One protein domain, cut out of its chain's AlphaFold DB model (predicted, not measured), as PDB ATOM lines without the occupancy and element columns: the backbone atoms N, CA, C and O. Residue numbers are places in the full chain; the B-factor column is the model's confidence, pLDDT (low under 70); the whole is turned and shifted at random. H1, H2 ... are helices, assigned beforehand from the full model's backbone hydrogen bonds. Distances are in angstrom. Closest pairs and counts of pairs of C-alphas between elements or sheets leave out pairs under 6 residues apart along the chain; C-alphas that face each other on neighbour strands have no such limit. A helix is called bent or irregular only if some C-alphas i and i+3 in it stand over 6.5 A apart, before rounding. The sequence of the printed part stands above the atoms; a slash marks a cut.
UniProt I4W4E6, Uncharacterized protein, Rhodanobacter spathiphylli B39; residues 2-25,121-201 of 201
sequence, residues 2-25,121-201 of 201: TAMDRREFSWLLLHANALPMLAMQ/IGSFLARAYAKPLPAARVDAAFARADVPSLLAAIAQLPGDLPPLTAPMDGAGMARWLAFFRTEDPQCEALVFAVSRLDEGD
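AT A GLANCE: This is residues 2 to 25 and 121 to 201 of the 201 residues of an uncharacterized protein of Rhodanobacter spathiphylli B39 (UniProt I4W4E6). A compact, rounded body of crossed helices: the long helix H1 runs through the middle and H6 crosses it, only just about perpendicular at 70.5 degrees, while the other four helices are arranged around this pair. H3 packs on the early part of H1, H5 on its late part, H4 on the early part of H6, and H2 lies outside, packing on H5. A long link, residues 155 to 169, joins H4 to H5. The printed part has 105 residues with six named helices, in the order H1 to H6, and no named strand, so the class is all helix. The radius of gyration of the C-alphas is 12.9 A, and the spans are 31 by 30 by 28 A.

IN THESE COORDINATES: H1, residues 6 to 25, begins with C-alpha 6 at (26.527, -7.893, -0.505) and is 28.5 A long; it is neither bent nor irregular, but only just: C-alphas 17 and 20 are 6.4 A apart. After the cut comes H2, residues 121 to 130, with C-alpha 121 at (48.673, 1.757, 1.368). H3 is residues 135 to 144, H4 residues 147 to 154, and H5 residues 170 to 180, 14.9 A long. H6, residues 185 to 199, is 21.4 A long and ends with C-alpha 199 at (30.991, -5.416, 16.176).

HOW THE PARTS SIT: H1 and H6 are the hubs, touching three helices each. They touch through residues 12 to 19 of H1, closest at the C-alphas of Ala 16 and Val 191, 4.8 A, only just about perpendicular at 70.5 degrees. With residues 6 to 10 alone H1 touches H3, about perpendicular at 88 degrees; the closest C-alphas, of Ser 10 and Val 138, are 6.1 A apart. With residues 19 to 23 alone it touches H5, the C-alphas of Leu 19 and Leu 177 closest at 6.3 A. H6 touches H3 with residues 197 to 198 alone, closest at the C-alphas of Ala 141 and Leu 197, 5.0 A. It touches H4 with residues 186 to 190 alone, the C-alphas of Ala 153 and Leu 190 closest at 6.4 A. H2 touches H5, the C-alphas of Gly 122 and Gly 170 closest at 4.1 A, and is near H1. H1 and H4 are apart. Every O i to N i+4 pair is within hydrogen-bond range in H2, H3, H4 and H5, against 14 of 16 in H1 and 8 of 11 in H6.

THE WHOLE: The two C-alphas farthest apart, of Asp 160 and Asp 201, are 35.4 A apart. Residues 26 to 120 are not printed, and C-alphas 25 and 121 are 10.7 A apart across this cut. The link from H4 to H5 is long; those from H2 to H3, H3 to H4 and H5 to H6 are tight. The mean pLDDT of the printed part is 86.6, with residue 2 and residues 199 to 201 under 70.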
ATOM      1  N   THR A   2      19.415   1.697  -7.526       56.25
ATOM      2  CA  THR A   2      19.900   0.314  -7.439       56.25
ATOM      3  C   THR A   2      20.149  -0.010  -5.968       56.25
ATOM      4  O   THR A   2      20.714   0.809  -5.249       56.25
ATOM      5  N   ALA A   3      19.638  -1.147  -5.496       82.62
ATOM      6  CA  ALA A   3      19.901  -1.611  -4.139       82.62
ATOM      7  C   ALA A   3      21.370  -2.039  -4.033       82.62
ATOM      8  O   ALA A   3      21.859  -2.686  -4.957       82.62
ATOM      9  N   MET A   4      22.040  -1.684  -2.932       93.31
ATOM     10  CA  MET A   4      23.406  -2.136  -2.661       93.31
ATOM     11  C   MET A   4      23.412  -3.654  -2.497       93.31
ATOM     12  O   MET A   4      22.599  -4.191  -1.738       93.31
ATOM     13  N   ASP A   5      24.308  -4.347  -3.191       94.62
ATOM     14  CA  ASP A   5      24.476  -5.787  -3.014       94.62
ATOM     15  C   ASP A   5      25.503  -6.128  -1.913       94.62
ATOM     16  O   ASP A   5      26.184  -5.269  -1.353       94.62
ATOM     17  N   ARG A   6      25.614  -7.416  -1.562       92.62
ATOM     18  CA  ARG A   6      26.527  -7.893  -0.505       92.62
ATOM     19  C   ARG A   6      27.999  -7.671  -0.841       92.62
ATOM     20  O   ARG A   6      28.823  -7.545   0.059       92.62
ATOM     21  N   ARG A   7      28.342  -7.653  -2.128       93.56
ATOM     22  CA  ARG A   7      29.710  -7.440  -2.588       93.56
ATOM     23  C   ARG A   7      30.067  -5.964  -2.475       93.56
ATOM     24  O   ARG A   7      31.115  -5.646  -1.929       93.56
ATOM     25  N   GLU A   8      29.185  -5.077  -2.913       95.31
ATOM     26  CA  GLU A   8      29.310  -3.632  -2.720       95.31
ATOM     27  C   GLU A   8      29.402  -3.280  -1.234       95.31
ATOM     28  O   GLU A   8      30.291  -2.535  -0.820       95.31
ATOM     29  N   PHE A   9      28.551  -3.896  -0.414       94.94
ATOM     30  CA  PHE A   9      28.594  -3.730   1.031       94.94
ATOM     31  C   PHE A   9      29.886  -4.272   1.650       94.94
ATOM     32  O   PHE A   9      30.434  -3.639   2.546       94.94
ATOM     33  N   SER A  10      30.431  -5.395   1.165       91.75
ATOM     34  CA  SER A  10      31.716  -5.897   1.677       91.75
ATOM     35  C   SER A  10      32.870  -4.923   1.435       91.75
ATOM     36  O   SER A  10      33.762  -4.820   2.275       91.75
ATOM     37  N   TRP A  11      32.835  -4.177   0.325       93.00
ATOM     38  CA  TRP A  11      33.823  -3.137   0.053       93.00
ATOM     39  C   TRP A  11      33.632  -1.951   0.982       93.00
ATOM     40  O   TRP A  11      34.602  -1.497   1.580       93.00
ATOM     41  N   LEU A  12      32.387  -1.509   1.166       94.44
ATOM     42  CA  LEU A  12      32.064  -0.439   2.103       94.44
ATOM     43  C   LEU A  12      32.539  -0.780   3.521       94.44
ATOM     44  O   LEU A  12      33.201   0.037   4.154       94.44
ATOM     45  N   LEU A  13      32.258  -1.999   3.984       88.69
ATOM     46  CA  LEU A  13      32.662  -2.495   5.296       88.69
ATOM     47  C   LEU A  13      34.188  -2.529   5.439       88.69
ATOM     48  O   LEU A  13      34.724  -2.070   6.443       88.69
ATOM     49  N   LEU A  14      34.902  -3.022   4.424       89.44
ATOM     50  CA  LEU A  14      36.364  -3.049   4.427       89.44
ATOM     51  C   LEU A  14      36.953  -1.634   4.468       89.44
ATOM     52  O   LEU A  14      37.828  -1.367   5.287       89.44
ATOM     53  N   HIS A  15      36.483  -0.722   3.615       91.44
ATOM     54  CA  HIS A  15      37.032   0.632   3.534       91.44
ATOM     55  C   HIS A  15      36.705   1.472   4.771       91.44
ATOM     56  O   HIS A  15      37.591   2.162   5.269       91.44
ATOM     57  N   ALA A  16      35.485   1.376   5.307       88.94
ATOM     58  CA  ALA A  16      35.102   2.077   6.531       88.94
ATOM     59  C   ALA A  16      35.947   1.638   7.735       88.94
ATOM     60  O   ALA A  16      36.350   2.476   8.529       88.94
ATOM     61  N   ASN A  17      36.296   0.353   7.835       85.69
ATOM     62  CA  ASN A  17      37.185  -0.126   8.897       85.69
ATOM     63  C   ASN A  17      38.667   0.200   8.634       85.69
ATOM     64  O   ASN A  17      39.434   0.405   9.571       85.69
ATOM     65  N   ALA A  18      39.085   0.272   7.368       85.00
ATOM     66  CA  ALA A  18      40.460   0.610   7.014       85.00
ATOM     67  C   ALA A  18      40.791   2.089   7.262       85.00
ATOM     68  O   ALA A  18      41.909   2.391   7.670       85.00
ATOM     69  N   LEU A  19      39.850   3.011   7.025       85.62
ATOM     70  CA  LEU A  19      40.113   4.453   7.087       85.62
ATOM     71  C   LEU A  19      40.618   4.934   8.461       85.62
ATOM     72  O   LEU A  19      41.709   5.508   8.494       85.62
ATOM     73  N   PRO A  20      39.932   4.660   9.590       82.12
ATOM     74  CA  PRO A  20      40.414   5.061  10.911       82.12
ATOM     75  C   PRO A  20      41.751   4.410  11.271       82.12
ATOM     76  O   PRO A  20      42.647   5.073  11.787       82.12
ATOM     77  N   MET A  21      41.917   3.123  10.949       82.25
ATOM     78  CA  MET A  21      43.138   2.376  11.248       82.25
ATOM     79  C   MET A  21      44.355   2.962  10.517       82.25
ATOM     80  O   MET A  21      45.401   3.182  11.127       82.25
ATOM     81  N   LEU A  22      44.223   3.243   9.218       81.06
ATOM     82  CA  LEU A  22      45.296   3.831   8.413       81.06
ATOM     83  C   LEU A  22      45.559   5.296   8.814       81.06
ATOM     84  O   LEU A  22      46.711   5.721   8.819       81.06
ATOM     85  N   ALA A  23      44.524   6.058   9.192       80.50
ATOM     86  CA  ALA A  23      44.683   7.418   9.711       80.50
ATOM     87  C   ALA A  23      45.454   7.436  11.043       80.50
ATOM     88  O   ALA A  23      46.375   8.235  11.207       80.50
ATOM     89  N   MET A  24      45.143   6.511  11.958       77.31
ATOM     90  CA  MET A  24      45.866   6.353  13.223       77.31
ATOM     91  C   MET A  24      47.330   5.968  12.990       77.31
ATOM     92  O   MET A  24      48.219   6.532  13.618       77.31
ATOM     93  N   GLN A  25      47.603   5.051  12.057       76.81
ATOM     94  CA  GLN A  25      48.976   4.684  11.698       76.81
ATOM     95  C   GLN A  25      49.768   5.878  11.153       76.81
ATOM     96  O   GLN A  25      50.879   6.114  11.614       76.81
ATOM     97  N   ILE A 121      50.131   1.869   1.540       80.19
ATOM     98  CA  ILE A 121      48.673   1.757   1.368       80.19
ATOM     99  C   ILE A 121      48.326   0.795   0.219       80.19
ATOM    100  O   ILE A 121      47.368   0.027   0.318       80.19
ATOM    101  N   GLY A 122      49.108   0.793  -0.866       75.50
ATOM    102  CA  GLY A 122      48.883  -0.093  -2.008       75.50
ATOM    103  C   GLY A 122      49.081  -1.562  -1.640       75.50
ATOM    104  O   GLY A 122      48.219  -2.397  -1.926       75.50
ATOM    105  N   SER A 123      50.178  -1.878  -0.949       75.19
ATOM    106  CA  SER A 123      50.443  -3.230  -0.442       75.19
ATOM    107  C   SER A 123      49.423  -3.676   0.608       75.19
ATOM    108  O   SER A 123      49.008  -4.839   0.596       75.19
ATOM    109  N   PHE A 124      48.979  -2.773   1.489       80.81
ATOM    110  CA  PHE A 124      47.918  -3.059   2.456       80.81
ATOM    111  C   PHE A 124      46.617  -3.479   1.755       80.81
ATOM    112  O   PHE A 124      46.092  -4.562   2.028       80.81
ATOM    113  N   LEU A 125      46.134  -2.678   0.799       76.06
ATOM    114  CA  LEU A 125      44.908  -2.981   0.057       76.06
ATOM    115  C   LEU A 125      45.029  -4.267  -0.755       76.06
ATOM    116  O   LEU A 125      44.103  -5.074  -0.762       76.06
ATOM    117  N   ALA A 126      46.179  -4.510  -1.389       73.94
ATOM    118  CA  ALA A 126      46.414  -5.747  -2.128       73.94
ATOM    119  C   ALA A 126      46.269  -6.986  -1.225       73.94
ATOM    120  O   ALA A 126      45.638  -7.970  -1.619       73.94
ATOM    121  N   ARG A 127      46.795  -6.930   0.007       75.06
ATOM    122  CA  ARG A 127      46.640  -8.001   1.006       75.06
ATOM    123  C   ARG A 127      45.196  -8.124   1.492       75.06
ATOM    124  O   ARG A 127      44.694  -9.244   1.588       75.06
ATOM    125  N   ALA A 128      44.536  -7.000   1.768       75.00
ATOM    126  CA  ALA A 128      43.150  -6.968   2.229       75.00
ATOM    127  C   ALA A 128      42.186  -7.532   1.169       75.00
ATOM    128  O   ALA A 128      41.313  -8.332   1.484       75.00
ATOM    129  N   TYR A 129      42.385  -7.207  -0.110       75.94
ATOM    130  CA  TYR A 129      41.554  -7.710  -1.207       75.94
ATOM    131  C   TYR A 129      41.836  -9.167  -1.572       75.94
ATOM    132  O   TYR A 129      40.938  -9.862  -2.048       75.94
ATOM    133  N   ALA A 130      43.057  -9.654  -1.338       71.31
ATOM    134  CA  ALA A 130      43.395 -11.062  -1.535       71.31
ATOM    135  C   ALA A 130      42.694 -11.990  -0.525       71.31
ATOM    136  O   ALA A 130      42.566 -13.190  -0.780       71.31
ATOM    137  N   LYS A 131      42.237 -11.451   0.611       76.50
ATOM    138  CA  LYS A 131      41.540 -12.182   1.672       76.50
ATOM    139  C   LYS A 131      40.132 -11.604   1.859       76.50
ATOM    140  O   LYS A 131      39.950 -10.726   2.701       76.50
ATOM    141  N   PRO A 132      39.130 -12.069   1.091       70.88
ATOM    142  CA  PRO A 132      37.772 -11.557   1.223       70.88
ATOM    143  C   PRO A 132      37.244 -11.767   2.646       70.88
ATOM    144  O   PRO A 132      37.559 -12.768   3.296       70.88
ATOM    145  N   LEU A 133      36.407 -10.835   3.107       77.62
ATOM    146  CA  LEU A 133      35.739 -10.957   4.398       77.62
ATOM    147  C   LEU A 133      34.908 -12.254   4.448       77.62
ATOM    148  O   LEU A 133      34.277 -12.609   3.445       77.62
ATOM    149  N   PRO A 134      34.871 -12.965   5.593       82.00
ATOM    150  CA  PRO A 134      34.038 -14.152   5.734       82.00
ATOM    151  C   PRO A 134      32.578 -13.841   5.392       82.00
ATOM    152  O   PRO A 134      32.004 -12.897   5.934       82.00
ATOM    153  N   ALA A 135      31.956 -14.654   4.533       82.56
ATOM    154  CA  ALA A 135      30.588 -14.411   4.067       82.56
ATOM    155  C   ALA A 135      29.586 -14.256   5.226       82.56
ATOM    156  O   ALA A 135      28.755 -13.361   5.191       82.56
ATOM    157  N   ALA A 136      29.734 -15.047   6.294       82.19
ATOM    158  CA  ALA A 136      28.889 -14.954   7.484       82.19
ATOM    159  C   ALA A 136      28.989 -13.594   8.204       82.19
ATOM    160  O   ALA A 136      27.977 -13.081   8.672       82.19
ATOM    161  N   ARG A 137      30.188 -12.988   8.253       85.25
ATOM    162  CA  ARG A 137      30.404 -11.641   8.815       85.25
ATOM    163  C   ARG A 137      29.696 -10.592   7.962       85.25
ATOM    164  O   ARG A 137      28.945  -9.779   8.489       85.25
ATOM    165  N   VAL A 138      29.873 -10.672   6.641       84.44
ATOM    166  CA  VAL A 138      29.221  -9.765   5.684       84.44
ATOM    167  C   VAL A 138      27.701  -9.898   5.754       84.44
ATOM    168  O   VAL A 138      27.014  -8.887   5.832       84.44
ATOM    169  N   ASP A 139      27.165 -11.119   5.774       88.50
ATOM    170  CA  ASP A 139      25.723 -11.367   5.844       88.50
ATOM    171  C   ASP A 139      25.109 -10.858   7.155       88.50
ATOM    172  O   ASP A 139      24.035 -10.256   7.127       88.50
ATOM    173  N   ALA A 140      25.786 -11.053   8.291       87.56
ATOM    174  CA  ALA A 140      25.318 -10.569   9.587       87.56
ATOM    175  C   ALA A 140      25.290  -9.033   9.654       87.56
ATOM    176  O   ALA A 140      24.279  -8.452  10.050       87.56
ATOM    177  N   ALA A 141      26.364  -8.373   9.215       89.31
ATOM    178  CA  ALA A 141      26.433  -6.916   9.153       89.31
ATOM    179  C   ALA A 141      25.414  -6.341   8.153       89.31
ATOM    180  O   ALA A 141      24.710  -5.383   8.465       89.31
ATOM    181  N   PHE A 142      25.259  -6.973   6.984       93.88
ATOM    182  CA  PHE A 142      24.282  -6.571   5.969       93.88
ATOM    183  C   PHE A 142      22.839  -6.703   6.470       93.88
ATOM    184  O   PHE A 142      22.002  -5.863   6.158       93.88
ATOM    185  N   ALA A 143      22.533  -7.732   7.268       93.19
ATOM    186  CA  ALA A 143      21.202  -7.919   7.848       93.19
ATOM    187  C   ALA A 143      20.829  -6.829   8.871       93.19
ATOM    188  O   ALA A 143      19.647  -6.527   9.026       93.19
ATOM    189  N   ARG A 144      21.820  -6.237   9.549       92.62
ATOM    190  CA  ARG A 144      21.642  -5.099  10.469       92.62
ATOM    191  C   ARG A 144      21.609  -3.747   9.752       92.62
ATOM    192  O   ARG A 144      21.112  -2.773  10.309       92.62
ATOM    193  N   ALA A 145      22.159  -3.676   8.543       92.94
ATOM    194  CA  ALA A 145      22.351  -2.431   7.819       92.94
ATOM    195  C   ALA A 145      21.026  -1.819   7.334       92.94
ATOM    196  O   ALA A 145      20.271  -2.441   6.583       92.94
ATOM    197  N   ASP A 146      20.799  -0.544   7.649       95.00
ATOM    198  CA  ASP A 146      19.828   0.277   6.922       95.00
ATOM    199  C   ASP A 146      20.445   0.723   5.586       95.00
ATOM    200  O   ASP A 146      21.020   1.805   5.450       95.00
ATOM    201  N   VAL A 147      20.365  -0.162   4.589       94.19
ATOM    202  CA  VAL A 147      20.949   0.052   3.257       94.19
ATOM    203  C   VAL A 147      20.451   1.345   2.585       94.19
ATOM    204  O   VAL A 147      21.288   2.075   2.047       94.19
ATOM    205  N   PRO A 148      19.143   1.684   2.592       93.88
ATOM    206  CA  PRO A 148      18.673   2.980   2.101       93.88
ATOM    207  C   PRO A 148      19.363   4.180   2.759       93.88
ATOM    208  O   PRO A 148      19.797   5.087   2.044       93.88
ATOM    209  N   SER A 149      19.506   4.174   4.086       94.31
ATOM    210  CA  SER A 149      20.171   5.261   4.814       94.31
ATOM    211  C   SER A 149      21.666   5.335   4.500       94.31
ATOM    212  O   SER A 149      22.186   6.429   4.279       94.31
ATOM    213  N   LEU A 150      22.353   4.194   4.374       94.81
ATOM    214  CA  LEU A 150      23.761   4.154   3.961       94.81
ATOM    215  C   LEU A 150      23.965   4.715   2.548       94.81
ATOM    216  O   LEU A 150      24.877   5.507   2.323       94.81
ATOM    217  N   LEU A 151      23.099   4.360   1.596       94.38
ATOM    218  CA  LEU A 151      23.152   4.908   0.236       94.38
ATOM    219  C   LEU A 151      22.910   6.423   0.219       94.38
ATOM    220  O   LEU A 151      23.564   7.139  -0.536       94.38
ATOM    221  N   ALA A 152      21.991   6.918   1.055       94.25
ATOM    222  CA  ALA A 152      21.731   8.347   1.190       94.25
ATOM    223  C   ALA A 152      22.909   9.103   1.829       94.25
ATOM    224  O   ALA A 152      23.178  10.236   1.436       94.25
ATOM    225  N   ALA A 153      23.615   8.488   2.780       94.50
ATOM    226  CA  ALA A 153      24.830   9.046   3.370       94.50
ATOM    227  C   ALA A 153      25.983   9.083   2.353       94.50
ATOM    228  O   ALA A 153      26.601  10.127   2.171       94.50
ATOM    229  N   ILE A 154      26.210   7.997   1.602       94.56
ATOM    230  CA  ILE A 154      27.229   7.950   0.537       94.56
ATOM    231  C   ILE A 154      26.973   9.027  -0.526       94.56
ATOM    232  O   ILE A 154      27.914   9.656  -0.997       94.56
ATOM    233  N   ALA A 155      25.712   9.273  -0.890       93.44
ATOM    234  CA  ALA A 155      25.354  10.282  -1.886       93.44
ATOM    235  C   ALA A 155      25.632  11.735  -1.447       93.44
ATOM    236  O   ALA A 155      25.594  12.628  -2.293       93.44
ATOM    237  N   GLN A 156      25.873  11.979  -0.154       93.31
ATOM    238  CA  GLN A 156      26.243  13.300   0.368       93.31
ATOM    239  C   GLN A 156      27.756  13.548   0.325       93.31
ATOM    240  O   GLN A 156      28.179  14.700   0.379       93.31
ATOM    241  N   LEU A 157      28.561  12.492   0.174       93.31
ATOM    242  CA  LEU A 157      30.015  12.601   0.107       93.31
ATOM    243  C   LEU A 157      30.487  13.206  -1.228       93.31
ATOM    244  O   LEU A 157      29.764  13.145  -2.231       93.31
ATOM    245  N   PRO A 158      31.713  13.764  -1.280       92.19
ATOM    246  CA  PRO A 158      32.264  14.335  -2.502       92.19
ATOM    247  C   PRO A 158      32.282  13.329  -3.659       92.19
ATOM    248  O   PRO A 158      32.893  12.263  -3.586       92.19
ATOM    249  N   GLY A 159      31.613  13.682  -4.758       88.56
ATOM    250  CA  GLY A 159      31.464  12.803  -5.922       88.56
ATOM    251  C   GLY A 159      32.728  12.639  -6.773       88.56
ATOM    252  O   GLY A 159      32.729  11.847  -7.713       88.56
ATOM    253  N   ASP A 160      33.793  13.391  -6.491       91.06
ATOM    254  CA  ASP A 160      35.089  13.267  -7.158       91.06
ATOM    255  C   ASP A 160      35.980  12.182  -6.528       91.06
ATOM    256  O   ASP A 160      36.994  11.794  -7.127       91.06
ATOM    257  N   LEU A 161      35.625  11.684  -5.339       93.88
ATOM    258  CA  LEU A 161      36.319  10.586  -4.675       93.88
ATOM    259  C   LEU A 161      35.948   9.229  -5.300       93.88
ATOM    260  O   LEU A 161      34.835   9.047  -5.801       93.88
ATOM    261  N   PRO A 162      36.864   8.244  -5.285       94.44
ATOM    262  CA  PRO A 162      36.543   6.887  -5.717       94.44
ATOM    263  C   PRO A 162      35.396   6.292  -4.886       94.44
ATOM    264  O   PRO A 162      35.307   6.566  -3.691       94.44
ATOM    265  N   PRO A 163      34.535   5.439  -5.456       94.38
ATOM    266  CA  PRO A 163      33.419   4.863  -4.712       94.38
ATOM    267  C   PRO A 163      33.898   3.921  -3.596       94.38
ATOM    268  O   PRO A 163      34.637   2.973  -3.853       94.38
ATOM    269  N   LEU A 164      33.403   4.121  -2.369       94.25
ATOM    270  CA  LEU A 164      33.663   3.229  -1.223       94.25
ATOM    271  C   LEU A 164      33.078   1.818  -1.409       94.25
ATOM    272  O   LEU A 164      33.475   0.884  -0.719       94.25
ATOM    273  N   THR A 165      32.143   1.647  -2.342       94.75
ATOM    274  CA  THR A 165      31.445   0.387  -2.631       94.75
ATOM    275  C   THR A 165      32.098  -0.437  -3.743       94.75
ATOM    276  O   THR A 165      31.511  -1.411  -4.212       94.75
ATOM    277  N   ALA A 166      33.303  -0.079  -4.192       93.44
ATOM    278  CA  ALA A 166      34.055  -0.837  -5.189       93.44
ATOM    279  C   ALA A 166      35.537  -0.940  -4.799       93.44
ATOM    280  O   ALA A 166      36.015  -0.112  -4.026       93.44
ATOM    281  N   PRO A 167      36.288  -1.918  -5.341       91.56
ATOM    282  CA  PRO A 167      37.732  -1.970  -5.151       91.56
ATOM    283  C   PRO A 167      38.396  -0.668  -5.610       91.56
ATOM    284  O   PRO A 167      38.049  -0.136  -6.668       91.56
ATOM    285  N   MET A 168      39.378  -0.192  -4.848       91.69
ATOM    286  CA  MET A 168      40.169   0.993  -5.172       91.69
ATOM    287  C   MET A 168      41.663   0.713  -5.036       91.69
ATOM    288  O   MET A 168      42.083  -0.208  -4.343       91.69
ATOM    289  N   ASP A 169      42.484   1.495  -5.720       89.50
ATOM    290  CA  ASP A 169      43.932   1.409  -5.576       89.50
ATOM    291  C   ASP A 169      44.433   2.251  -4.388       89.50
ATOM    292  O   ASP A 169      43.677   2.964  -3.719       89.50
ATOM    293  N   GLY A 170      45.739   2.169  -4.120       88.12
ATOM    294  CA  GLY A 170      46.364   2.932  -3.039       88.12
ATOM    295  C   GLY A 170      46.211   4.446  -3.206       88.12
ATOM    296  O   GLY A 170      46.030   5.147  -2.214       88.12
ATOM    297  N   ALA A 171      46.207   4.954  -4.443       92.62
ATOM    298  CA  ALA A 171      45.986   6.373  -4.715       92.62
ATOM    299  C   ALA A 171      44.556   6.799  -4.349       92.62
ATOM    300  O   ALA A 171      44.351   7.862  -3.763       92.62
ATOM    301  N   GLY A 172      43.568   5.957  -4.649       92.88
ATOM    302  CA  GLY A 172      42.184   6.180  -4.270       92.88
ATOM    303  C   GLY A 172      41.981   6.208  -2.759       92.88
ATOM    304  O   GLY A 172      41.348   7.132  -2.246       92.88
ATOM    305  N   MET A 173      42.581   5.260  -2.040       92.69
ATOM    306  CA  MET A 173      42.528   5.234  -0.577       92.69
ATOM    307  C   MET A 173      43.287   6.407   0.053       92.69
ATOM    308  O   MET A 173      42.805   6.995   1.013       92.69
ATOM    309  N   ALA A 174      44.421   6.828  -0.515       91.38
ATOM    310  CA  ALA A 174      45.141   8.011  -0.045       91.38
ATOM    311  C   ALA A 174      44.296   9.294  -0.157       91.38
ATOM    312  O   ALA A 174      44.327  10.131   0.743       91.38
ATOM    313  N   ARG A 175      43.496   9.438  -1.226       94.44
ATOM    314  CA  ARG A 175      42.540  10.553  -1.357       94.44
ATOM    315  C   ARG A 175      41.451  10.499  -0.289       94.44
ATOM    316  O   ARG A 175      41.119  11.536   0.276       94.44
ATOM    317  N   TRP A 176      40.927   9.308   0.005       94.69
ATOM    318  CA  TRP A 176      39.963   9.131   1.091       94.69
ATOM    319  C   TRP A 176      40.560   9.430   2.461       94.69
ATOM    320  O   TRP A 176      39.900  10.082   3.255       94.69
ATOM    321  N   LEU A 177      41.800   9.023   2.728       91.38
ATOM    322  CA  LEU A 177      42.490   9.341   3.979       91.38
ATOM    323  C   LEU A 177      42.698  10.845   4.148       91.38
ATOM    324  O   LEU A 177      42.424  11.384   5.215       91.38
ATOM    325  N   ALA A 178      43.128  11.530   3.087       91.75
ATOM    326  CA  ALA A 178      43.280  12.981   3.106       91.75
ATOM    327  C   ALA A 178      41.950  13.693   3.395       91.75
ATOM    328  O   ALA A 178      41.940  14.662   4.144       91.75
ATOM    329  N   PHE A 179      40.841  13.199   2.831       93.19
ATOM    330  CA  PHE A 179      39.504  13.727   3.099       93.19
ATOM    331  C   PHE A 179      39.007  13.384   4.511       93.19
ATOM    332  O   PHE A 179      38.516  14.252   5.215       93.19
ATOM    333  N   PHE A 180      39.184  12.146   4.967       89.75
ATOM    334  CA  PHE A 180      38.780  11.712   6.305       89.75
ATOM    335  C   PHE A 180      39.468  12.537   7.404       89.75
ATOM    336  O   PHE A 180      38.832  12.937   8.371       89.75
ATOM    337  N   ARG A 181      40.747  12.889   7.214       84.75
ATOM    338  CA  ARG A 181      41.509  13.752   8.132       84.75
ATOM    339  C   ARG A 181      41.058  15.218   8.159       84.75
ATOM    340  O   ARG A 181      41.582  15.971   8.972       84.75
ATOM    341  N   THR A 182      40.136  15.652   7.293       88.19
ATOM    342  CA  THR A 182      39.538  16.994   7.408       88.19
ATOM    343  C   THR A 182      38.393  17.052   8.415       88.19
ATOM    344  O   THR A 182      37.758  18.101   8.504       88.19
ATOM    345  N   GLU A 183      38.107  15.947   9.116       81.50
ATOM    346  CA  GLU A 183      37.046  15.844  10.128       81.50
ATOM    347  C   GLU A 183      35.669  16.205   9.545       81.50
ATOM    348  O   GLU A 183      34.864  16.930  10.132       81.50
ATOM    349  N   ASP A 184      35.403  15.742   8.313       90.19
ATOM    350  CA  ASP A 184      34.095  15.944   7.698       90.19
ATOM    351  C   ASP A 184      33.036  15.117   8.454       90.19
ATOM    352  O   ASP A 184      33.110  13.880   8.472       90.19
ATOM    353  N   PRO A 185      32.005  15.759   9.033       87.06
ATOM    354  CA  PRO A 185      31.069  15.084   9.925       87.06
ATOM    355  C   PRO A 185      30.208  14.041   9.203       87.06
ATOM    356  O   PRO A 185      29.701  13.115   9.834       87.06
ATOM    357  N   GLN A 186      30.013  14.166   7.885       91.19
ATOM    358  CA  GLN A 186      29.243  13.191   7.109       91.19
ATOM    359  C   GLN A 186      30.085  11.952   6.815       91.19
ATOM    360  O   GLN A 186      29.584  10.827   6.903       91.19
ATOM    361  N   CYS A 187      31.364  12.152   6.494       91.12
ATOM    362  CA  CYS A 187      32.326  11.078   6.309       91.12
ATOM    363  C   CYS A 187      32.502  10.267   7.593       91.12
ATOM    364  O   CYS A 187      32.344   9.045   7.569       91.12
ATOM    365  N   GLU A 188      32.739  10.942   8.718       89.75
ATOM    366  CA  GLU A 188      32.865  10.299  10.024       89.75
ATOM    367  C   GLU A 188      31.593   9.548  10.406       89.75
ATOM    368  O   GLU A 188      31.653   8.364  10.732       89.75
ATOM    369  N   ALA A 189      30.424  10.189  10.297       90.50
ATOM    370  CA  ALA A 189      29.158   9.547  10.624       90.50
ATOM    371  C   ALA A 189      28.918   8.277   9.793       90.50
ATOM    372  O   ALA A 189      28.461   7.274  10.347       90.50
ATOM    373  N   LEU A 190      29.248   8.286   8.493       93.31
ATOM    374  CA  LEU A 190      29.160   7.090   7.655       93.31
ATOM    375  C   LEU A 190      30.132   6.009   8.130       93.31
ATOM    376  O   LEU A 190      29.720   4.862   8.303       93.31
ATOM    377  N   VAL A 191      31.404   6.359   8.331       90.56
ATOM    378  CA  VAL A 191      32.444   5.418   8.760       90.56
ATOM    379  C   VAL A 191      32.054   4.768  10.088       90.56
ATOM    380  O   VAL A 191      31.982   3.545  10.164       90.56
ATOM    381  N   PHE A 192      31.666   5.556  11.092       87.50
ATOM    382  CA  PHE A 192      31.214   5.046  12.387       87.50
ATOM    383  C   PHE A 192      29.918   4.240  12.309       87.50
ATOM    384  O   PHE A 192      29.736   3.294  13.078       87.50
ATOM    385  N   ALA A 193      28.978   4.614  11.438       90.62
ATOM    386  CA  ALA A 193      27.755   3.841  11.246       90.62
ATOM    387  C   ALA A 193      28.061   2.462  10.655       90.62
ATOM    388  O   ALA A 193      27.480   1.476  11.096       90.62
ATOM    389  N   VAL A 194      28.983   2.382   9.692       89.69
ATOM    390  CA  VAL A 194      29.367   1.122   9.048       89.69
ATOM    391  C   VAL A 194      30.220   0.252   9.970       89.69
ATOM    392  O   VAL A 194      29.951  -0.942  10.065       89.69
ATOM    393  N   SER A 195      31.203   0.814  10.680       83.31
ATOM    394  CA  SER A 195      32.080   0.039  11.571       83.31
ATOM    395  C   SER A 195      31.306  -0.620  12.720       83.31
ATOM    396  O   SER A 195      31.520  -1.794  13.001       83.31
ATOM    397  N   ARG A 196      30.299   0.059  13.289       86.69
ATOM    398  CA  ARG A 196      29.411  -0.522  14.319       86.69
ATOM    399  C   ARG A 196      28.579  -1.707  13.829       86.69
ATOM    400  O   ARG A 196      28.151  -2.537  14.625       86.69
ATOM    401  N   LEU A 197      28.341  -1.821  12.519       84.75
ATOM    402  CA  LEU A 197      27.656  -2.996  11.972       84.75
ATOM    403  C   LEU A 197      28.516  -4.251  12.072       84.75
ATOM    404  O   LEU A 197      27.969  -5.341  11.923       84.75
ATOM    405  N   ASP A 198      29.819  -4.118  12.296       72.56
ATOM    406  CA  ASP A 198      30.762  -5.223  12.338       72.56
ATOM    407  C   ASP A 198      30.930  -5.836  13.735       72.56
ATOM    408  O   ASP A 198      31.228  -7.023  13.844       72.56
ATOM    409  N   GLU A 199      30.680  -5.052  14.787       63.03
ATOM    410  CA  GLU A 199      30.991  -5.416  16.176       63.03
ATOM    411  C   GLU A 199      30.035  -6.471  16.747       63.03
ATOM    412  O   GLU A 199      30.492  -7.377  17.431       63.03
ATOM    413  N   GLY A 200      28.752  -6.452  16.363       52.50
ATOM    414  CA  GLY A 200      27.743  -7.400  16.855       52.50
ATOM    415  C   GLY A 200      27.437  -7.236  18.354       52.50
ATOM    416  O   GLY A 200      28.343  -7.179  19.174       52.50
ATOM    417  N   ASP A 201      26.151  -7.161  18.707       39.72
ATOM    418  CA  ASP A 201      25.706  -7.265  20.110       39.72
ATOM    419  C   ASP A 201      26.026  -8.642  20.722       39.72
ATOM    420  O   ASP A 201      25.902  -9.660  19.988       39.72
TER     421      ASP A 201